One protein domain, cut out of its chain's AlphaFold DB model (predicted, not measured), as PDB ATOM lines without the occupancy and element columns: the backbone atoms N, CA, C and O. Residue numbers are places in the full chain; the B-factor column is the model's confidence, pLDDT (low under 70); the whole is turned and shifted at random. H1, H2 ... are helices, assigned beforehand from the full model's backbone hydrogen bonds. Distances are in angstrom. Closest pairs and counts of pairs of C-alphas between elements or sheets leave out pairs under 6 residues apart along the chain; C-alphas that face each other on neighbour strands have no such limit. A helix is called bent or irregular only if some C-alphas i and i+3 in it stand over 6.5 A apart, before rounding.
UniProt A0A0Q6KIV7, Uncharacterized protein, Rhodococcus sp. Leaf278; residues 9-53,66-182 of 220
ATOM      1  N   ALA A   9      84.826  43.526 104.880       60.56
ATOM      2  CA  ALA A   9      84.935  44.981 104.794       60.56
ATOM      3  C   ALA A   9      83.914  45.607 103.823       60.56
ATOM      4  O   ALA A   9      83.377  46.675 104.102       60.56
ATOM      5  N   GLU A  10      83.600  44.935 102.711       59.78
ATOM      6  CA  GLU A  10      82.593  45.402 101.743       59.78
ATOM      7  C   GLU A  10      81.178  45.299 102.322       59.78
ATOM      8  O   GLU A  10      80.349  46.168 102.070       59.78
ATOM      9  N   LEU A  11      80.930  44.294 103.169       65.06
ATOM     10  CA  LEU A  11      79.669  44.138 103.902       65.06
ATOM     11  C   LEU A  11      79.504  45.162 105.037       65.06
ATOM     12  O   LEU A  11      78.384  45.495 105.404       65.06
ATOM     13  N   GLN A  12      80.604  45.671 105.598       75.38
ATOM     14  CA  GLN A  12      80.582  46.653 106.690       75.38
ATOM     15  C   GLN A  12      80.535  48.106 106.204       75.38
ATOM     16  O   GLN A  12      80.110  48.986 106.954       75.38
ATOM     17  N   ARG A  13      80.953  48.366 104.961       83.00
ATOM     18  CA  ARG A  13      81.026  49.713 104.378       83.00
ATOM     19  C   ARG A  13      79.681  50.463 104.408       83.00
ATOM     20  O   ARG A  13      79.689  51.597 104.883       83.00
ATOM     21  N   PRO A  14      78.536  49.884 103.993       83.56
ATOM     22  CA  PRO A  14      77.245  50.576 104.058       83.56
ATOM     23  C   PRO A  14      76.869  50.970 105.488       83.56
ATOM     24  O   PRO A  14      76.482  52.109 105.733       83.56
ATOM     25  N   SER A  15      77.069  50.075 106.458       85.69
ATOM     26  CA  SER A  15      76.780  50.358 107.866       85.69
ATOM     27  C   SER A  15      77.665  51.470 108.431       85.69
ATOM     28  O   SER A  15      77.178  52.312 109.176       85.69
ATOM     29  N   GLN A  16      78.946  51.532 108.048       85.31
ATOM     30  CA  GLN A  16      79.841  52.625 108.451       85.31
ATOM     31  C   GLN A  16      79.411  53.970 107.851       85.31
ATOM     32  O   GLN A  16      79.376  54.972 108.563       85.31
ATOM     33  N   ILE A  17      79.041  53.984 106.565       87.44
ATOM     34  CA  ILE A  17      78.529  55.176 105.875       87.44
ATOM     35  C   ILE A  17      77.234  55.660 106.534       87.44
ATOM     36  O   ILE A  17      77.111  56.843 106.852       87.44
ATOM     37  N   ALA A  18      76.288  54.751 106.773       88.06
ATOM     38  CA  ALA A  18      75.018  55.062 107.413       88.06
ATOM     39  C   ALA A  18      75.227  55.623 108.823       88.06
ATOM     40  O   ALA A  18      74.643  56.644 109.171       88.06
ATOM     41  N   ALA A  19      76.115  55.021 109.611       87.94
ATOM     42  CA  ALA A  19      76.387  55.480 110.965       87.94
ATOM     43  C   ALA A  19      77.059  56.866 111.000       87.94
ATOM     44  O   ALA A  19      76.657  57.738 111.773       87.94
ATOM     45  N   ALA A  20      78.030  57.114 110.113       88.00
ATOM     46  CA  ALA A  20      78.667  58.424 109.974       88.00
ATOM     47  C   ALA A  20      77.659  59.507 109.544       88.00
ATOM     48  O   ALA A  20      77.635  60.609 110.100       88.00
ATOM     49  N   ALA A  21      76.794  59.184 108.578       89.50
ATOM     50  CA  ALA A  21      75.734  60.070 108.108       89.50
ATOM     51  C   ALA A  21      74.687  60.360 109.189       89.50
ATOM     52  O   ALA A  21      74.285  61.512 109.348       89.50
ATOM     53  N   TYR A  22      74.291  59.343 109.955       90.38
ATOM     54  CA  TYR A  22      73.367  59.472 111.075       90.38
ATOM     55  C   TYR A  22      73.908  60.449 112.128       90.38
ATOM     56  O   TYR A  22      73.247  61.430 112.472       90.38
ATOM     57  N   GLU A  23      75.153  60.274 112.582       88.94
ATOM     58  CA  GLU A  23      75.751  61.167 113.586       88.94
ATOM     59  C   GLU A  23      75.969  62.596 113.067       88.94
ATOM     60  O   GLU A  23      75.829  63.576 113.811       88.94
ATOM     61  N   ARG A  24      76.292  62.759 111.779       88.62
ATOM     62  CA  ARG A  24      76.431  64.090 111.172       88.62
ATOM     63  C   ARG A  24      75.084  64.788 111.013       88.62
ATOM     64  O   ARG A  24      74.976  65.958 111.374       88.62
ATOM     65  N   GLY A  25      74.058  64.060 110.566       89.31
ATOM     66  CA  GLY A  25      72.675  64.531 110.504       89.31
ATOM     67  C   GLY A  25      72.166  64.951 111.878       89.31
ATOM     68  O   GLY A  25      71.701  66.077 112.045       89.31
ATOM     69  N   ARG A  26      72.370  64.123 112.909       90.25
ATOM     70  CA  ARG A  26      72.036  64.456 114.303       90.25
ATOM     71  C   ARG A  26      72.692  65.765 114.748       90.25
ATOM     72  O   ARG A  26      72.015  66.645 115.280       90.25
ATOM     73  N   ARG A  27      74.002  65.928 114.520       89.94
ATOM     74  CA  ARG A  27      74.739  67.156 114.875       89.94
ATOM     75  C   ARG A  27      74.221  68.386 114.133       89.94
ATOM     76  O   ARG A  27      74.014  69.417 114.776       89.94
ATOM     77  N   ALA A  28      73.984  68.273 112.827       89.94
ATOM     78  CA  ALA A  28      73.412  69.349 112.020       89.94
ATOM     79  C   ALA A  28      72.017  69.741 112.528       89.94
ATOM     80  O   ALA A  28      71.744  70.918 112.736       89.94
ATOM     81  N   THR A  29      71.181  68.760 112.867       90.19
ATOM     82  CA  THR A  29      69.836  68.979 113.424       90.19
ATOM     83  C   THR A  29      69.876  69.704 114.759       90.19
ATOM     84  O   THR A  29      69.173  70.693 114.959       90.19
ATOM     85  N   LEU A  30      70.740  69.264 115.675       90.31
ATOM     86  CA  LEU A  30      70.922  69.929 116.964       90.31
ATOM     87  C   LEU A  30      71.455  71.360 116.794       90.31
ATOM     88  O   LEU A  30      71.063  72.253 117.545       90.31
ATOM     89  N   ALA A  31      72.332  71.603 115.818       89.69
ATOM     90  CA  ALA A  31      72.811  72.945 115.494       89.69
ATOM     91  C   ALA A  31      71.695  73.823 114.902       89.69
ATOM     92  O   ALA A  31      71.490  74.943 115.371       89.69
ATOM     93  N   ALA A  32      70.929  73.302 113.943       88.31
ATOM     94  CA  ALA A  32      69.783  73.964 113.327       88.31
ATOM     95  C   ALA A  32      68.708  74.338 114.360       88.31
ATOM     96  O   ALA A  32      68.219  75.472 114.378       88.31
ATOM     97  N   ALA A  33      68.398  73.433 115.290       85.56
ATOM     98  CA  ALA A  33      67.464  73.687 116.382       85.56
ATOM     99  C   ALA A  33      67.951  74.791 117.340       85.56
ATOM    100  O   ALA A  33      67.145  75.569 117.847       85.56
ATOM    101  N   ARG A  34      69.269  74.909 117.566       87.38
ATOM    102  CA  ARG A  34      69.855  76.010 118.358       87.38
ATOM    103  C   ARG A  34      69.811  77.349 117.629       87.38
ATOM    104  O   ARG A  34      69.654  78.373 118.285       87.38
ATOM    105  N   ARG A  35      69.976  77.357 116.298       85.69
ATOM    106  CA  ARG A  35      69.860  78.577 115.477       85.69
ATOM    107  C   ARG A  35      68.440  79.134 115.526       85.69
ATOM    108  O   ARG A  35      68.263  80.348 115.596       85.69
ATOM    109  N   ARG A  36      67.446  78.244 115.477       76.50
ATOM    110  CA  ARG A  36      66.030  78.599 115.484       76.50
ATOM    111  C   ARG A  36      65.197  77.465 116.072       76.50
ATOM    112  O   ARG A  36      65.172  76.366 115.512       76.50
ATOM    113  N   GLY A  37      64.503  77.754 117.172       71.25
ATOM    114  CA  GLY A  37      63.658  76.775 117.850       71.25
ATOM    115  C   GLY A  37      62.488  76.318 116.975       71.25
ATOM    116  O   GLY A  37      62.044  77.038 116.078       71.25
ATOM    117  N   LEU A  38      61.958  75.125 117.251       70.00
ATOM    118  CA  LEU A  38      60.816  74.564 116.516       70.00
ATOM    119  C   LEU A  38      59.583  75.480 116.549       70.00
ATOM    120  O   LEU A  38      58.923  75.649 115.527       70.00
ATOM    121  N   ALA A  39      59.319  76.140 117.681       67.19
ATOM    122  CA  ALA A  39      58.230  77.109 117.806       67.19
ATOM    123  C   ALA A  39      58.395  78.309 116.851       67.19
ATOM    124  O   ALA A  39      57.446  78.708 116.170       67.19
ATOM    125  N   ASP A  40      59.613  78.847 116.735       69.88
ATOM    126  CA  ASP A  40      59.909  79.954 115.821       69.88
ATOM    127  C   ASP A  40      59.768  79.529 114.354       69.88
ATOM    128  O   ASP A  40      59.377  80.343 113.511       69.88
ATOM    129  N   ARG A  41      60.095  78.270 114.026       70.94
ATOM    130  CA  ARG A  41      59.935  77.685 112.680       70.94
ATOM    131  C   ARG A  41      58.462  77.512 112.318       70.94
ATOM    132  O   ARG A  41      58.032  78.004 111.272       70.94
ATOM    133  N   ALA A  42      57.680  76.942 113.234       65.31
ATOM    134  CA  ALA A  42      56.241  76.756 113.079       65.31
ATOM    135  C   ALA A  42      55.524  78.084 112.783       65.31
ATOM    136  O   ALA A  42      54.645  78.148 111.921       65.31
ATOM    137  N   HIS A  43      55.930  79.170 113.452       63.12
ATOM    138  CA  HIS A  43      55.296  80.477 113.288       63.12
ATOM    139  C   HIS A  43      55.423  81.045 111.866       63.12
ATOM    140  O   HIS A  43      54.439  81.537 111.318       63.12
ATOM    141  N   VAL A  44      56.599  80.945 111.239       60.19
ATOM    142  CA  VAL A  44      56.808  81.471 109.876       60.19
ATOM    143  C   VAL A  44      56.124  80.613 108.822       60.19
ATOM    144  O   VAL A  44      55.564  81.150 107.869       60.19
ATOM    145  N   ARG A  45      56.111  79.291 109.002       60.44
ATOM    146  CA  ARG A  45      55.561  78.379 107.995       60.44
ATOM    147  C   ARG A  45      54.041  78.234 108.067       60.44
ATOM    148  O   ARG A  45      53.414  77.935 107.057       60.44
ATOM    149  N   ARG A  46      53.419  78.521 109.218       58.41
ATOM    150  CA  ARG A  46      51.953  78.581 109.360       58.41
ATOM    151  C   ARG A  46      51.314  79.553 108.365       58.41
ATOM    152  O   ARG A  46      50.265  79.239 107.807       58.41
ATOM    153  N   GLU A  47      51.928  80.712 108.141       58.19
ATOM    154  CA  GLU A  47      51.437  81.691 107.162       58.19
ATOM    155  C   GLU A  47      51.618  81.193 105.720       58.19
ATOM    156  O   GLU A  47      50.704  81.315 104.909       58.19
ATOM    157  N   GLU A  48      52.733  80.527 105.412       56.00
ATOM    158  CA  GLU A  48      52.953  79.906 104.098       56.00
ATOM    159  C   GLU A  48      51.930  78.790 103.815       56.00
ATOM    160  O   GLU A  48      51.280  78.782 102.771       56.00
ATOM    161  N   ILE A  49      51.707  77.884 104.771       54.19
ATOM    162  CA  ILE A  49      50.782  76.747 104.632       54.19
ATOM    163  C   ILE A  49      49.331  77.206 104.506       54.19
ATOM    164  O   ILE A  49      48.596  76.668 103.681       54.19
ATOM    165  N   ARG A  50      48.919  78.242 105.249       55.28
ATOM    166  CA  ARG A  50      47.585  78.852 105.099       55.28
ATOM    167  C   ARG A  50      47.316  79.354 103.684       55.28
ATOM    168  O   ARG A  50      46.161  79.388 103.267       55.28
ATOM    169  N   THR A  51      48.358  79.754 102.957       52.69
ATOM    170  CA  THR A  51      48.232  80.267 101.585       52.69
ATOM    171  C   THR A  51      48.347  79.182 100.513       52.69
ATOM    172  O   THR A  51      47.991  79.427  99.358       52.69
ATOM    173  N   ARG A  52      48.780  77.963 100.868       48.06
ATOM    174  CA  ARG A  52      48.965  76.846  99.933       48.06
ATOM    175  C   ARG A  52      47.720  75.951  99.912       48.06
ATOM    176  O   ARG A  52      47.283  75.421 100.933       48.06
ATOM    177  N   SER A  53      47.132  75.771  98.728       42.66
ATOM    178  CA  SER A  53      46.002  74.848  98.542       42.66
ATOM    179  C   SER A  53      46.467  73.416  98.811       42.66
ATOM    180  O   SER A  53      47.389  72.936  98.155       42.66
ATOM    181  N   GLY A  66      62.368  51.142  97.339       49.28
ATOM    182  CA  GLY A  66      62.998  50.141  98.209       49.28
ATOM    183  C   GLY A  66      64.501  49.925  98.028       49.28
ATOM    184  O   GLY A  66      65.059  49.116  98.758       49.28
ATOM    185  N   LEU A  67      65.156  50.591  97.074       55.28
ATOM    186  CA  LEU A  67      66.574  50.357  96.802       55.28
ATOM    187  C   LEU A  67      67.394  51.582  97.201       55.28
ATOM    188  O   LEU A  67      67.320  52.620  96.545       55.28
ATOM    189  N   PHE A  68      68.218  51.448  98.244       68.81
ATOM    190  CA  PHE A  68      69.390  52.310  98.412       68.81
ATOM    191  C   PHE A  68      70.460  51.858  97.418       68.81
ATOM    192  O   PHE A  68      71.463  51.243  97.762       68.81
ATOM    193  N   ASP A  69      70.186  52.132  96.148       69.75
ATOM    194  CA  ASP A  69      71.022  51.782  95.002       69.75
ATOM    195  C   ASP A  69      72.348  52.556  94.953       69.75
ATOM    196  O   ASP A  69      73.245  52.208  94.183       69.75
ATOM    197  N   SER A  70      72.490  53.584  95.792       76.88
ATOM    198  CA  SER A  70      73.695  54.389  95.919       76.88
ATOM    199  C   SER A  70      74.015  54.740  97.371       76.88
ATOM    200  O   SER A  70      73.126  54.931  98.207       76.88
ATOM    201  N   ASP A  71      75.309  54.929  97.641       81.81
ATOM    202  CA  ASP A  71      75.790  55.434  98.929       81.81
ATOM    203  C   ASP A  71      75.185  56.816  99.253       81.81
ATOM    204  O   ASP A  71      74.964  57.137 100.414       81.81
ATOM    205  N   VAL A  72      74.850  57.630  98.242       81.06
ATOM    206  CA  VAL A  72      74.197  58.939  98.435       81.06
ATOM    207  C   VAL A  72      72.782  58.774  98.991       81.06
ATOM    208  O   VAL A  72      72.420  59.455  99.953       81.06
ATOM    209  N   SER A  73      71.987  57.866  98.416       78.69
ATOM    210  CA  SER A  73      70.636  57.558  98.903       78.69
ATOM    211  C   SER A  73      70.680  57.031 100.341       78.69
ATOM    212  O   SER A  73      69.865  57.435 101.173       78.69
ATOM    213  N   LEU A  74      71.679  56.198 100.651       82.75
ATOM    214  CA  LEU A  74      71.926  55.674 101.993       82.75
ATOM    215  C   LEU A  74      72.285  56.779 102.998       82.75
ATOM    216  O   LEU A  74      71.682  56.861 104.069       82.75
ATOM    217  N   VAL A  75      73.234  57.653 102.646       85.31
ATOM    218  CA  VAL A  75      73.645  58.793 103.480       85.31
ATOM    219  C   VAL A  75      72.455  59.698 103.779       85.31
ATOM    220  O   VAL A  75      72.248  60.076 104.931       85.31
ATOM    221  N   ARG A  76      71.650  60.033 102.763       84.06
ATOM    222  CA  ARG A  76      70.451  60.858 102.951       84.06
ATOM    223  C   ARG A  76      69.477  60.192 103.906       84.06
ATOM    224  O   ARG A  76      69.073  60.825 104.871       84.06
ATOM    225  N   ALA A  77      69.131  58.929 103.672       83.12
ATOM    226  CA  ALA A  77      68.191  58.207 104.523       83.12
ATOM    227  C   ALA A  77      68.651  58.160 105.988       83.12
ATOM    228  O   ALA A  77      67.861  58.443 106.885       83.12
ATOM    229  N   ALA A  78      69.933  57.881 106.232       88.12
ATOM    230  CA  ALA A  78      70.501  57.889 107.576       88.12
ATOM    231  C   ALA A  78      70.499  59.290 108.214       88.12
ATOM    232  O   ALA A  78      70.172  59.430 109.394       88.12
ATOM    233  N   ALA A  79      70.796  60.336 107.438       87.69
ATOM    234  CA  ALA A  79      70.702  61.717 107.900       87.69
ATOM    235  C   ALA A  79      69.254  62.097 108.252       87.69
ATOM    236  O   ALA A  79      69.015  62.635 109.330       87.69
ATOM    237  N   TYR A  80      68.276  61.776 107.398       85.38
ATOM    238  CA  TYR A  80      66.855  62.033 107.651       85.38
ATOM    239  C   TYR A  80      66.339  61.285 108.873       85.38
ATOM    240  O   TYR A  80      65.644  61.891 109.685       85.38
ATOM    241  N   LEU A  81      66.725  60.016 109.048       88.38
ATOM    242  CA  LEU A  81      66.402  59.255 110.252       88.38
ATOM    243  C   LEU A  81      66.886  59.988 111.508       88.38
ATOM    244  O   LEU A  81      66.106  60.220 112.430       88.38
ATOM    245  N   ALA A  82      68.157  60.400 111.528       89.88
ATOM    246  CA  ALA A  82      68.731  61.127 112.656       89.88
ATOM    247  C   ALA A  82      67.994  62.442 112.933       89.88
ATOM    248  O   ALA A  82      67.748  62.810 114.081       89.88
ATOM    249  N   THR A  83      67.635  63.146 111.864       88.00
ATOM    250  CA  THR A  83      66.960  64.438 111.924       88.00
ATOM    251  C   THR A  83      65.532  64.302 112.455       88.00
ATOM    252  O   THR A  83      65.119  65.081 113.314       88.00
ATOM    253  N   ALA A  84      64.798  63.282 111.998       85.19
ATOM    254  CA  ALA A  84      63.455  62.955 112.464       85.19
ATOM    255  C   ALA A  84      63.455  62.536 113.940       85.19
ATOM    256  O   ALA A  84      62.649  63.057 114.707       85.19
ATOM    257  N   GLY A  85      64.404  61.690 114.356       86.81
ATOM    258  CA  GLY A  85      64.544  61.288 115.758       86.81
ATOM    259  C   GLY A  85      64.872  62.465 116.679       86.81
ATOM    260  O   GLY A  85      64.245  62.639 117.720       86.81
ATOM    261  N   VAL A  86      65.784  63.358 116.275       88.62
ATOM    262  CA  VAL A  86      66.056  64.588 117.043       88.62
ATOM    263  C   VAL A  86      64.832  65.502 117.086       88.62
ATOM    264  O   VAL A  86      64.548  66.084 118.130       88.62
ATOM    265  N   ALA A  87      64.093  65.648 115.984       84.31
ATOM    266  CA  ALA A  87      62.864  66.435 115.977       84.31
ATOM    267  C   ALA A  87      61.831  65.853 116.953       84.31
ATOM    268  O   ALA A  87      61.287  66.599 117.767       84.31
ATOM    269  N   HIS A  88      61.630  64.534 116.930       84.25
ATOM    270  CA  HIS A  88      60.760  63.819 117.859       84.25
ATOM    271  C   HIS A  88      61.166  64.071 119.321       84.25
ATOM    272  O   HIS A  88      60.342  64.524 120.116       84.25
ATOM    273  N   GLU A  89      62.452  63.895 119.661       86.69
ATOM    274  CA  GLU A  89      63.000  64.190 120.995       86.69
ATOM    275  C   GLU A  89      62.743  65.650 121.420       86.69
ATOM    276  O   GLU A  89      62.330  65.915 122.551       86.69
ATOM    277  N   LEU A  90      62.968  66.614 120.519       84.50
ATOM    278  CA  LEU A  90      62.803  68.043 120.800       84.50
ATOM    279  C   LEU A  90      61.342  68.457 120.996       84.50
ATOM    280  O   LEU A  90      61.083  69.397 121.754       84.50
ATOM    281  N   ILE A  91      60.398  67.816 120.305       78.12
ATOM    282  CA  ILE A  91      58.966  68.088 120.477       78.12
ATOM    283  C   ILE A  91      58.474  67.427 121.763       78.12
ATOM    284  O   ILE A  91      57.829  68.094 122.567       78.12
ATOM    285  N   ALA A  92      58.842  66.166 122.004       81.69
ATOM    286  CA  ALA A  92      58.473  65.442 123.219       81.69
ATOM    287  C   ALA A  92      59.008  66.115 124.499       81.69
ATOM    288  O   ALA A  92      58.390  66.029 125.558       81.69
ATOM    289  N   ALA A  93      60.146  66.812 124.411       83.06
ATOM    290  CA  ALA A  93      60.715  67.582 125.515       83.06
ATOM    291  C   ALA A  93      60.034  68.947 125.753       83.06
ATOM    292  O   ALA A  93      60.323  69.600 126.761       83.06
ATOM    293  N   GLN A  94      59.166  69.413 124.849       76.62
ATOM    294  CA  GLN A  94      58.436  70.669 125.015       76.62
ATOM    295  C   GLN A  94      57.124  70.451 125.770       76.62
ATOM    296  O   GLN A  94      56.427  69.459 125.600       76.62
ATOM    297  N   THR A  95      56.770  71.416 126.617       74.69
ATOM    298  CA  THR A  95      55.471  71.459 127.293       74.69
ATOM    299  C   THR A  95      54.743  72.714 126.846       74.69
ATOM    300  O   THR A  95      55.247  73.821 127.049       74.69
ATOM    301  N   PHE A  96      53.559  72.550 126.259       75.75
ATOM    302  CA  PHE A  96      52.749  73.669 125.799       75.75
ATOM    303  C   PHE A  96      51.639  73.960 126.811       75.75
ATOM    304  O   PHE A  96      50.901  73.075 127.235       75.75
ATOM    305  N   THR A  97      51.531  75.218 127.237       78.94
ATOM    306  CA  THR A  97      50.496  75.656 128.189       78.94
ATOM    307  C   THR A  97      49.160  75.966 127.512       78.94
ATOM    308  O   THR A  97      48.128  75.987 128.179       78.94
ATOM    309  N   ASP A  98      49.172  76.202 126.200       80.19
ATOM    310  CA  ASP A  98      47.987  76.375 125.362       80.19
ATOM    311  C   ASP A  98      47.500  74.996 124.868       80.19
ATOM    312  O   ASP A  98      48.254  74.313 124.169       80.19
ATOM    313  N   PRO A  99      46.255  74.581 125.180       76.62
ATOM    314  CA  PRO A  99      45.712  73.288 124.762       76.62
ATOM    315  C   PRO A  99      45.750  73.051 123.250       76.62
ATOM    316  O   PRO A  99      45.967  71.924 122.821       76.62
ATOM    317  N   VAL A 100      45.586  74.103 122.440       73.12
ATOM    318  CA  VAL A 100      45.646  73.987 120.974       73.12
ATOM    319  C   VAL A 100      47.078  73.705 120.522       73.12
ATOM    320  O   VAL A 100      47.303  72.919 119.609       73.12
ATOM    321  N   GLN A 101      48.064  74.317 121.177       70.12
ATOM    322  CA  GLN A 101      49.476  74.061 120.887       70.12
ATOM    323  C   GLN A 101      49.903  72.672 121.361       70.12
ATOM    324  O   GLN A 101      50.717  72.043 120.694       70.12
ATOM    325  N   GLN A 102      49.333  72.181 122.465       74.31
ATOM    326  CA  GLN A 102      49.573  70.820 122.938       74.31
ATOM    327  C   GLN A 102      49.002  69.779 121.968       74.31
ATOM    328  O   GLN A 102      49.727  68.877 121.577       74.31
ATOM    329  N   GLU A 103      47.761  69.943 121.499       73.25
ATOM    330  CA  GLU A 103      47.169  69.062 120.477       73.25
ATOM    331  C   GLU A 103      48.019  69.028 119.195       73.25
ATOM    332  O   GLU A 103      48.224  67.979 118.584       73.25
ATOM    333  N   TRP A 104      48.564  70.180 118.798       70.94
ATOM    334  CA  TRP A 104      49.451  70.265 117.641       70.94
ATOM    335  C   TRP A 104      50.783  69.574 117.886       70.94
ATOM    336  O   TRP A 104      51.279  68.890 116.992       70.94
ATOM    337  N   ALA A 105      51.360  69.749 119.071       71.94
ATOM    338  CA  ALA A 105      52.582  69.073 119.464       71.94
ATOM    339  C   ALA A 105      52.388  67.557 119.446       71.94
ATOM    340  O   ALA A 105      53.171  66.879 118.794       71.94
ATOM    341  N   ASP A 106      51.311  67.049 120.045       76.56
ATOM    342  CA  ASP A 106      50.994  65.619 120.092       76.56
ATOM    343  C   ASP A 106      50.867  65.032 118.674       76.56
ATOM    344  O   ASP A 106      51.548  64.066 118.331       76.56
ATOM    345  N   ALA A 107      50.107  65.682 117.785       72.00
ATOM    346  CA  ALA A 107      49.981  65.228 116.397       72.00
ATOM    347  C   ALA A 107      51.311  65.274 115.621       72.00
ATOM    348  O   ALA A 107      51.562  64.473 114.715       72.00
ATOM    349  N   THR A 108      52.181  66.220 115.967       71.88
ATOM    350  CA  THR A 108      53.514  66.343 115.377       71.88
ATOM    351  C   THR A 108      54.466  65.266 115.914       71.88
ATOM    352  O   THR A 108      55.259  64.712 115.150       71.88
ATOM    353  N   VAL A 109      54.367  64.915 117.200       76.81
ATOM    354  CA  VAL A 109      55.091  63.797 117.826       76.81
ATOM    355  C   VAL A 109      54.725  62.487 117.139       76.81
ATOM    356  O   VAL A 109      55.622  61.785 116.674       76.81
ATOM    357  N   ASP A 110      53.431  62.194 116.992       75.62
ATOM    358  CA  ASP A 110      52.957  60.959 116.351       75.62
ATOM    359  C   ASP A 110      53.477  60.841 114.915       75.62
ATOM    360  O   ASP A 110      53.949  59.799 114.462       75.62
ATOM    361  N   ARG A 111      53.455  61.954 114.189       71.38
ATOM    362  CA  ARG A 111      53.951  62.023 112.822       71.38
ATOM    363  C   ARG A 111      55.467  61.843 112.718       71.38
ATOM    364  O   ARG A 111      55.935  61.155 111.813       71.38
ATOM    365  N   THR A 112      56.237  62.512 113.573       73.38
ATOM    366  CA  THR A 112      57.706  62.396 113.584       73.38
ATOM    367  C   THR A 112      58.146  60.993 113.983       73.38
ATOM    368  O   THR A 112      59.097  60.491 113.391       73.38
ATOM    369  N   ALA A 113      57.390  60.315 114.851       76.12
ATOM    370  CA  ALA A 113      57.580  58.895 115.133       76.12
ATOM    371  C   ALA A 113      57.357  58.030 113.880       76.12
ATOM    372  O   ALA A 113      58.208  57.216 113.540       76.12
ATOM    373  N   VAL A 114      56.286  58.273 113.112       75.88
ATOM    374  CA  VAL A 114      56.058  57.575 111.828       75.88
ATOM    375  C   VAL A 114      57.198  57.820 110.827       75.88
ATOM    376  O   VAL A 114      57.566  56.907 110.088       75.88
ATOM    377  N   HIS A 115      57.777  59.029 110.792       73.75
ATOM    378  CA  HIS A 115      58.957  59.329 109.962       73.75
ATOM    379  C   HIS A 115      60.173  58.530 110.372       73.75
ATOM    380  O   HIS A 115      60.821  57.911 109.530       73.75
ATOM    381  N   GLU A 116      60.485  58.582 111.659       80.88
ATOM    382  CA  GLU A 116      61.608  57.873 112.239       80.88
ATOM    383  C   GLU A 116      61.491  56.369 111.962       80.88
ATOM    384  O   GLU A 116      62.409  55.779 111.394       80.88
ATOM    385  N   ASP A 117      60.335  55.775 112.257       79.12
ATOM    386  CA  ASP A 117      60.085  54.350 112.053       79.12
ATOM    387  C   ASP A 117      60.196  53.959 110.576       79.12
ATOM    388  O   ASP A 117      60.890  52.996 110.249       79.12
ATOM    389  N   ALA A 118      59.609  54.739 109.663       76.06
ATOM    390  CA  ALA A 118      59.666  54.447 108.232       76.06
ATOM    391  C   ALA A 118      61.095  54.506 107.666       76.06
ATOM    392  O   ALA A 118      61.446  53.725 106.779       76.06
ATOM    393  N   TRP A 119      61.933  55.435 108.134       79.00
ATOM    394  CA  TRP A 119      63.334  55.504 107.708       79.00
ATOM    395  C   TRP A 119      64.185  54.403 108.328       79.00
ATOM    396  O   TRP A 119      65.022  53.823 107.632       79.00
ATOM    397  N   ARG A 120      63.950  54.097 109.605       84.19
ATOM    398  CA  ARG A 120      64.638  53.027 110.326       84.19
ATOM    399  C   ARG A 120      64.346  51.672 109.691       84.19
ATOM    400  O   ARG A 120      65.290  50.973 109.342       84.19
ATOM    401  N   GLU A 121      63.074  51.347 109.467       81.00
ATOM    402  CA  GLU A 121      62.648  50.101 108.815       81.00
ATOM    403  C   GLU A 121      63.322  49.942 107.448       81.00
ATOM    404  O   GLU A 121      63.940  48.918 107.178       81.00
ATOM    405  N   ARG A 122      63.339  50.998 106.623       76.94
ATOM    406  CA  ARG A 122      63.987  50.959 105.300       76.94
ATOM    407  C   ARG A 122      65.489  50.710 105.362       76.94
ATOM    408  O   ARG A 122      66.014  49.972 104.527       76.94
ATOM    409  N   LEU A 123      66.197  51.365 106.281       80.25
ATOM    410  CA  LEU A 123      67.638  51.162 106.459       80.25
ATOM    411  C   LEU A 123      67.924  49.723 106.892       80.25
ATOM    412  O   LEU A 123      68.798  49.079 106.312       80.25
ATOM    413  N   VAL A 124      67.130  49.194 107.822       84.88
ATOM    414  CA  VAL A 124      67.237  47.809 108.294       84.88
ATOM    415  C   VAL A 124      66.927  46.801 107.184       84.88
ATOM    416  O   VAL A 124      67.698  45.862 106.983       84.88
ATOM    417  N   ASP A 125      65.878  47.028 106.395       81.31
ATOM    418  CA  ASP A 125      65.513  46.186 105.246       81.31
ATOM    419  C   ASP A 125      66.603  46.155 104.162       81.31
ATOM    420  O   ASP A 125      66.739  45.172 103.433       81.31
ATOM    421  N   ASN A 126      67.419  47.210 104.078       76.56
ATOM    422  CA  ASN A 126      68.579  47.292 103.188       76.56
ATOM    423  C   ASN A 126      69.878  46.764 103.834       76.56
ATOM    424  O   ASN A 126      70.970  46.982 103.308       76.56
ATOM    425  N   GLY A 127      69.777  46.042 104.953       80.25
ATOM    426  CA  GLY A 127      70.902  45.360 105.590       80.25
ATOM    427  C   GLY A 127      71.774  46.251 106.472       80.25
ATOM    428  O   GLY A 127      72.870  45.832 106.849       80.25
ATOM    429  N   ILE A 128      71.313  47.457 106.815       85.81
ATOM    430  CA  ILE A 128      71.975  48.301 107.811       85.81
ATOM    431  C   ILE A 128      71.598  47.804 109.203       85.81
ATOM    432  O   ILE A 128      70.428  47.606 109.516       85.81
ATOM    433  N   ASP A 129      72.597  47.610 110.055       84.94
ATOM    434  CA  ASP A 129      72.364  47.196 111.435       84.94
ATOM    435  C   ASP A 129      71.662  48.321 112.220       84.94
ATOM    436  O   ASP A 129      72.202  49.420 112.353       84.94
ATOM    437  N   ASP A 130      70.480  48.051 112.783       86.31
ATOM    438  CA  ASP A 130      69.762  48.999 113.652       86.31
ATOM    439  C   ASP A 130      70.642  49.483 114.811       86.31
ATOM    440  O   ASP A 130      70.533  50.627 115.253       86.31
ATOM    441  N   ALA A 131      71.563  48.635 115.283       84.00
ATOM    442  CA  ALA A 131      72.467  48.996 116.356       84.00
ATOM    443  C   ALA A 131      73.298  50.234 116.016       84.00
ATOM    444  O   ALA A 131      73.572  50.997 116.930       84.00
ATOM    445  N   VAL A 132      73.663  50.476 114.749       81.44
ATOM    446  CA  VAL A 132      74.489  51.637 114.366       81.44
ATOM    447  C   VAL A 132      73.687  52.920 114.125       81.44
ATOM    448  O   VAL A 132      74.278  53.978 113.924       81.44
ATOM    449  N   LEU A 133      72.354  52.848 114.173       82.69
ATOM    450  CA  LEU A 133      71.423  53.959 113.932       82.69
ATOM    451  C   LEU A 133      70.820  54.508 115.235       82.69
ATOM    452  O   LEU A 133      69.707  55.037 115.250       82.69
ATOM    453  N   ARG A 134      71.529  54.343 116.358       77.81
ATOM    454  CA  ARG A 134      71.058  54.745 117.690       77.81
ATOM    455  C   ARG A 134      71.751  56.016 118.176       77.81
ATOM    456  O   ARG A 134      72.967  56.131 118.030       77.81
ATOM    457  N   PRO A 135      71.018  56.951 118.811       67.31
ATOM    458  CA  PRO A 135      71.610  58.164 119.366       67.31
ATOM    459  C   PRO A 135      72.734  57.870 120.370       67.31
ATOM    460  O   PRO A 135      72.568  57.055 121.278       67.31
ATOM    461  N   GLY A 136      73.847  58.602 120.271       60.31
ATOM    462  CA  GLY A 136      74.875  58.618 121.319       60.31
ATOM    463  C   GLY A 136      75.870  57.460 121.261       60.31
ATOM    464  O   GLY A 136      76.713  57.337 122.154       60.31
ATOM    465  N   LEU A 137      75.834  56.653 120.202       59.22
ATOM    466  CA  LEU A 137      77.002  55.882 119.808       59.22
ATOM    467  C   LEU A 137      78.052  56.879 119.331       59.22
ATOM    468  O   LEU A 137      77.964  57.403 118.227       59.22
ATOM    469  N   SER A 138      79.026  57.188 120.194       51.25
ATOM    470  CA  SER A 138      80.187  58.000 119.820       51.25
ATOM    471  C   SER A 138      80.974  57.238 118.753       51.25
ATOM    472  O   SER A 138      81.847  56.417 119.025       51.25
ATOM    473  N   LEU A 139      80.585  57.494 117.512       60.12
ATOM    474  CA  LEU A 139      81.263  57.099 116.293       60.12
ATOM    475  C   LEU A 139      81.994  58.318 115.734       60.12
ATOM    476  O   LEU A 139      82.084  58.491 114.526       60.12
ATOM    477  N   ASP A 140      82.540  59.160 116.619       52.53
ATOM    478  CA  ASP A 140      83.269  60.389 116.267       52.53
ATOM    479  C   ASP A 140      84.502  60.118 115.380       52.53
ATOM    480  O   ASP A 140      85.101  61.042 114.840       52.53
ATOM    481  N   VAL A 141      84.868  58.844 115.223       58.00
ATOM    482  CA  VAL A 141      85.962  58.348 114.379       58.00
ATOM    483  C   VAL A 141      85.487  57.967 112.966       58.00
ATOM    484  O   VAL A 141      86.313  57.780 112.077       58.00
ATOM    485  N   LEU A 142      84.176  57.829 112.732       68.44
ATOM    486  CA  LEU A 142      83.642  57.479 111.417       68.44
ATOM    487  C   LEU A 142      83.463  58.739 110.569       68.44
ATOM    488  O   LEU A 142      82.496  59.490 110.707       68.44
ATOM    489  N   GLU A 143      84.419  58.956 109.674       73.38
ATOM    490  CA  GLU A 143      84.320  59.962 108.626       73.38
ATOM    491  C   GLU A 143      83.513  59.417 107.446       73.38
ATOM    492  O   GLU A 143      83.615  58.245 107.074       73.38
ATOM    493  N   LEU A 144      82.702  60.286 106.842       80.25
ATOM    494  CA  LEU A 144      82.094  59.971 105.558       80.25
ATOM    495  C   LEU A 144      83.183  59.947 104.479       80.25
ATOM    496  O   LEU A 144      84.074  60.797 104.510       80.25
ATOM    497  N   PRO A 145      83.097  59.026 103.502       79.06
ATOM    498  CA  PRO A 145      83.920  59.092 102.300       79.06
ATOM    499  C   PRO A 145      83.890  60.499 101.691       79.06
ATOM    500  O   PRO A 145      82.832  61.131 101.650       79.06
ATOM    501  N   ALA A 146      85.036  60.987 101.206       76.44
ATOM    502  CA  ALA A 146      85.176  62.350 100.688       76.44
ATOM    503  C   ALA A 146      84.200  62.644  99.533       76.44
ATOM    504  O   ALA A 146      83.731  63.768  99.373       76.44
ATOM    505  N   GLU A 147      83.840  61.620  98.759       76.31
ATOM    506  CA  GLU A 147      82.864  61.698  97.671       76.31
ATOM    507  C   GLU A 147      81.436  61.996  98.167       76.31
ATOM    508  O   GLU A 147      80.611  62.509  97.414       76.31
ATOM    509  N   LEU A 148      81.146  61.695  99.436       76.12
ATOM    510  CA  LEU A 148      79.851  61.894 100.097       76.12
ATOM    511  C   LEU A 148      79.864  63.089 101.063       76.12
ATOM    512  O   LEU A 148      78.822  63.464 101.599       76.12
ATOM    513  N   ASP A 149      81.027  63.714 101.262       68.81
ATOM    514  CA  ASP A 149      81.208  64.885 102.129       68.81
ATOM    515  C   ASP A 149      80.506  66.141 101.581       68.81
ATOM    516  O   ASP A 149      80.196  67.064 102.327       68.81
ATOM    517  N   GLY A 150      80.195  66.159 100.279       68.31
ATOM    518  CA  GLY A 150      79.490  67.256  99.609       68.31
ATOM    519  C   GLY A 150      77.986  67.348  99.897       68.31
ATOM    520  O   GLY A 150      77.322  68.210  99.322       68.31
ATOM    521  N   LEU A 151      77.434  66.463 100.731       75.19
ATOM    522  CA  LEU A 151      76.024  66.492 101.105       75.19
ATOM    523  C   LEU A 151      75.744  67.624 102.106       75.19
ATOM    524  O   LEU A 151      76.435  67.757 103.116       75.19
ATOM    525  N   ASP A 152      74.700  68.411 101.856       84.25
ATOM    526  CA  ASP A 152      74.318  69.518 102.733       84.25
ATOM    527  C   ASP A 152      73.457  69.022 103.908       84.25
ATOM    528  O   ASP A 152      72.228  69.007 103.867       84.25
ATOM    529  N   PHE A 153      74.123  68.552 104.966       84.56
ATOM    530  CA  PHE A 153      73.456  68.101 106.194       84.56
ATOM    531  C   PHE A 153      72.707  69.230 106.908       84.56
ATOM    532  O   PHE A 153      71.743  68.945 107.618       84.56
ATOM    533  N   ASP A 154      73.143  70.484 106.742       84.75
ATOM    534  CA  ASP A 154      72.436  71.638 107.293       84.75
ATOM    535  C   ASP A 154      71.097  71.821 106.567       84.75
ATOM    536  O   ASP A 154      70.078  71.949 107.235       84.75
ATOM    537  N   ASP A 155      71.059  71.745 105.235       82.44
ATOM    538  CA  ASP A 155      69.808  71.829 104.464       82.44
ATOM    539  C   ASP A 155      68.827  70.692 104.807       82.44
ATOM    540  O   ASP A 155      67.654  70.934 105.096       82.44
ATOM    541  N   ILE A 156      69.324  69.451 104.893       81.12
ATOM    542  CA  ILE A 156      68.530  68.288 105.333       81.12
ATOM    543  C   ILE A 156      67.940  68.517 106.729       81.12
ATOM    544  O   ILE A 156      66.753  68.249 106.962       81.12
ATOM    545  N   ALA A 157      68.761  69.023 107.651       84.56
ATOM    546  CA  ALA A 157      68.357  69.335 109.011       84.56
ATOM    547  C   ALA A 157      67.264  70.410 109.051       84.56
ATOM    548  O   ALA A 157      66.220  70.216 109.674       84.56
ATOM    549  N   GLU A 158      67.497  71.531 108.371       82.94
ATOM    550  CA  GLU A 158      66.583  72.669 108.312       82.94
ATOM    551  C   GLU A 158      65.241  72.258 107.689       82.94
ATOM    552  O   GLU A 158      64.196  72.472 108.301       82.94
ATOM    553  N   HIS A 159      65.257  71.568 106.544       78.50
ATOM    554  CA  HIS A 159      64.042  71.117 105.866       78.50
ATOM    555  C   HIS A 159      63.212  70.157 106.728       78.50
ATOM    556  O   HIS A 159      61.992  70.305 106.848       78.50
ATOM    557  N   THR A 160      63.855  69.172 107.354       78.81
ATOM    558  CA  THR A 160      63.149  68.181 108.176       78.81
ATOM    559  C   THR A 160      62.600  68.803 109.452       78.81
ATOM    560  O   THR A 160      61.475  68.480 109.831       78.81
ATOM    561  N   LEU A 161      63.342  69.707 110.106       78.62
ATOM    562  CA  LEU A 161      62.836  70.459 111.258       78.62
ATOM    563  C   LEU A 161      61.664  71.343 110.852       78.62
ATOM    564  O   LEU A 161      60.686  71.432 111.586       78.62
ATOM    565  N   ASP A 162      61.723  71.956 109.673       76.56
ATOM    566  CA  ASP A 162      60.633  72.773 109.172       76.56
ATOM    567  C   ASP A 162      59.398  71.922 108.869       76.56
ATOM    568  O   ASP A 162      58.287  72.362 109.155       76.56
ATOM    569  N   VAL A 163      59.538  70.715 108.309       72.75
ATOM    570  CA  VAL A 163      58.399  69.800 108.088       72.75
ATOM    571  C   VAL A 163      57.855  69.296 109.422       72.75
ATOM    572  O   VAL A 163      56.647  69.299 109.645       72.75
ATOM    573  N   SER A 164      58.753  68.944 110.338       73.50
ATOM    574  CA  SER A 164      58.418  68.551 111.708       73.50
ATOM    575  C   SER A 164      57.842  69.704 112.523       73.50
ATOM    576  O   SER A 164      57.299  69.466 113.579       73.50
ATOM    577  N   SER A 165      57.951  70.958 112.088       68.88
ATOM    578  CA  SER A 165      57.342  72.100 112.787       68.88
ATOM    579  C   SER A 165      55.920  72.413 112.305       68.88
ATOM    580  O   SER A 165      55.267  73.311 112.837       68.88
ATOM    581  N   THR A 166      55.443  71.707 111.276       61.75
ATOM    582  CA  THR A 166      54.150  71.966 110.629       61.75
ATOM    583  C   THR A 166      53.119  70.909 111.009       61.75
ATOM    584  O   THR A 166      53.446  69.730 111.112       61.75
ATOM    585  N   SER A 167      51.885  71.360 111.264       55.22
ATOM    586  CA  SER A 167      50.800  70.600 111.898       55.22
ATOM    587  C   SER A 167      50.355  69.343 111.134       55.22
ATOM    588  O   SER A 167      50.717  69.127 109.978       55.22
ATOM    589  N   ALA A 168      49.511  68.548 111.806       53.28
ATOM    590  CA  ALA A 168      48.969  67.226 111.458       53.28
ATOM    591  C   ALA A 168      48.570  66.961 109.988       53.28
ATOM    592  O   ALA A 168      48.557  65.804 109.568       53.28
ATOM    593  N   ASP A 169      48.278  68.002 109.205       52.25
ATOM    594  CA  ASP A 169      47.678  67.906 107.868       52.25
ATOM    595  C   ASP A 169      48.684  67.821 106.706       52.25
ATOM    596  O   ASP A 169      48.289  67.754 105.541       52.25
ATOM    597  N   VAL A 170      49.990  67.837 106.981       54.22
ATOM    598  CA  VAL A 170      51.022  67.669 105.939       54.22
ATOM    599  C   VAL A 170      51.131  66.179 105.553       54.22
ATOM    600  O   VAL A 170      50.668  65.312 106.289       54.22
ATOM    601  N   GLU A 171      51.744  65.799 104.425       56.78
ATOM    602  CA  GLU A 171      51.988  64.388 104.042       56.78
ATOM    603  C   GLU A 171      53.378  63.878 104.457       56.78
ATOM    604  O   GLU A 171      54.300  64.691 104.605       56.78
ATOM    605  N   PRO A 172      53.527  62.584 104.807       56.41
ATOM    606  CA  PRO A 172      54.803  62.086 105.275       56.41
ATOM    607  C   PRO A 172      55.948  62.349 104.275       56.41
ATOM    608  O   PRO A 172      55.767  62.067 103.097       56.41
ATOM    609  N   LEU A 173      57.115  62.843 104.729       57.59
ATOM    610  CA  LEU A 173      58.343  62.976 103.935       57.59
ATOM    611  C   LEU A 173      58.678  61.670 103.213       57.59
ATOM    612  O   LEU A 173      58.946  60.638 103.835       57.59
ATOM    613  N   ARG A 174      58.686  61.719 101.882       58.22
ATOM    614  CA  ARG A 174      59.011  60.566 101.042       58.22
ATOM    615  C   ARG A 174      60.439  60.661 100.546       58.22
ATOM    616  O   ARG A 174      60.934  61.743 100.258       58.22
ATOM    617  N   LEU A 175      61.065  59.506 100.330       54.53
ATOM    618  CA  LEU A 175      62.401  59.454  99.734       54.53
ATOM    619  C   LEU A 175      62.461  60.159  98.376       54.53
ATOM    620  O   LEU A 175      63.400  60.904  98.141       54.53
ATOM    621  N   ALA A 176      61.448  59.999  97.517       56.78
ATOM    622  CA  ALA A 176      61.430  60.687  96.222       56.78
ATOM    623  C   ALA A 176      61.328  62.211  96.352       56.78
ATOM    624  O   ALA A 176      61.992  62.916  95.598       56.78
ATOM    625  N   ASP A 177      60.560  62.718  97.320       53.62
ATOM    626  CA  ASP A 177      60.428  64.162  97.540       53.62
ATOM    627  C   ASP A 177      61.781  64.762  97.961       53.62
ATOM    628  O   ASP A 177      62.155  65.843  97.526       53.62
ATOM    629  N   LEU A 178      62.583  63.992  98.702       54.47
ATOM    630  CA  LEU A 178      63.907  64.379  99.198       54.47
ATOM    631  C   LEU A 178      65.046  64.125  98.199       54.47
ATOM    632  O   LEU A 178      66.143  64.673  98.326       54.47
ATOM    633  N   MET A 179      64.816  63.265  97.208       53.28
ATOM    634  CA  MET A 179      65.738  63.056  96.092       53.28
ATOM    635  C   MET A 179      65.577  64.128  95.011       53.28
ATOM    636  O   MET A 179      66.556  64.450  94.340       53.28
ATOM    637  N   LEU A 180      64.379  64.707  94.872       49.62
ATOM    638  CA  LEU A 180      64.077  65.759  93.896       49.62
ATOM    639  C   LEU A 180      64.370  67.179  94.412       49.62
ATOM    640  O   LEU A 180      64.670  68.052  93.599       49.62
ATOM    641  N   ASP A 181      64.368  67.403  95.732       46.97
ATOM    642  CA  ASP A 181      64.580  68.736  96.327       46.97
ATOM    643  C   ASP A 181      66.050  69.171  96.478       46.97
ATOM    644  O   ASP A 181      66.320  70.224  97.048       46.97
ATOM    645  N   THR A 182      67.027  68.446  95.917       44.78
ATOM    646  CA  THR A 182      68.422  68.935  95.895       44.78
ATOM    647  C   THR A 182      68.845  69.457  94.523       44.78
ATOM    648  O   THR A 182      69.506  68.755  93.755       44.78
TER     649      THR A 182
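Overview. This is residues 9 to 53 and 66 to 182 of the 220 residues of an uncharacterized protein of Rhodococcus sp. Leaf278 (UniProt A0A0Q6KIV7). Three long helices make a slab with H3 in the middle: H1 crosses it on one side, and H4 folds back along its other side. The shorter H6 packs across H1 and H3, H2 packs on residues 161 to 162 of H6, H5 packs on H1 and H4, and the long link 134 to 152 wraps round the outside of H1. The printed part has 162 residues with seven named helices, in the order H1 to H7, and no named strand; the class is all helix. It is compact, with a radius of gyration of the C-alphas of 15.8 A, yet elongated in outline, spanning 52 by 32 by 27 A.

Arrangement. H1, residues 9 to 35, touches H3, residues 71 to 92, with the C-alphas of Gly 25 and Ala 79 closest at 4.3 A; they run the same way at a steep tilt of 41 degrees. H2, residues 38 to 51, meets H1 only through their tight link. H3 and H4, residues 99 to 125, form a helical hairpin at a shallow tilt of 29 degrees, opposite ways, their closest C-alphas being those of Leu 81 and Glu 116, 5.4 A apart. H1 and H4 are apart, but only just, at 8.4 A. H5, residues 130 to 133, touches residues 15 to 22 of H1, closest at the C-alphas of Ala 19 and Val 132, 5.5 A. H6, residues 153 to 164, is the hub, touching H1, H2, H3 and, only just, with 3 pairs of C-alphas within 8 A, H4. Its Ala 157 is in the closest C-alpha pairs with Thr 29 of H1, 4.7 A, and Thr 83 of H3, 5.9 A. H7, residues 175 to 180, is close to but not clearly touching H3, with the C-alphas of Ala 77 and Leu 175 closest at 7.6 A. In H3, H4, H6 and H7 every O i to N i+4 pair is within hydrogen-bond range; H1 has 21 of 23, H2 has 7 of 10, and H5 is too short for such a pair.

Along the chain. H1 begins at C-alpha 9 (84.935, 44.981, 104.794) and is 38.3 A long; it is irregular, but only just, with C-alphas 11 and 14 6.9 A apart. H2 is 20.3 A long, H3 31.5 A, H4 38.8 A, H5 5.2 A and H6 16.0 A. H7, 8.8 A long, ends at C-alpha 180 (64.077, 65.759, 93.896).

Size, cuts and confidence. The two C-alphas farthest apart are those of Ala 9 and Asp 98, 52.7 A. Residues 54 to 65 are not printed, and C-alphas 53 and 66 are 30.0 A apart across the cut. The link H5 to H6 is long, with 19 residues. The mean pLDDT of the printed part is 74.2; 49 residues are under 70, among them 42 to 53, 135 to 142 and 165 to 182.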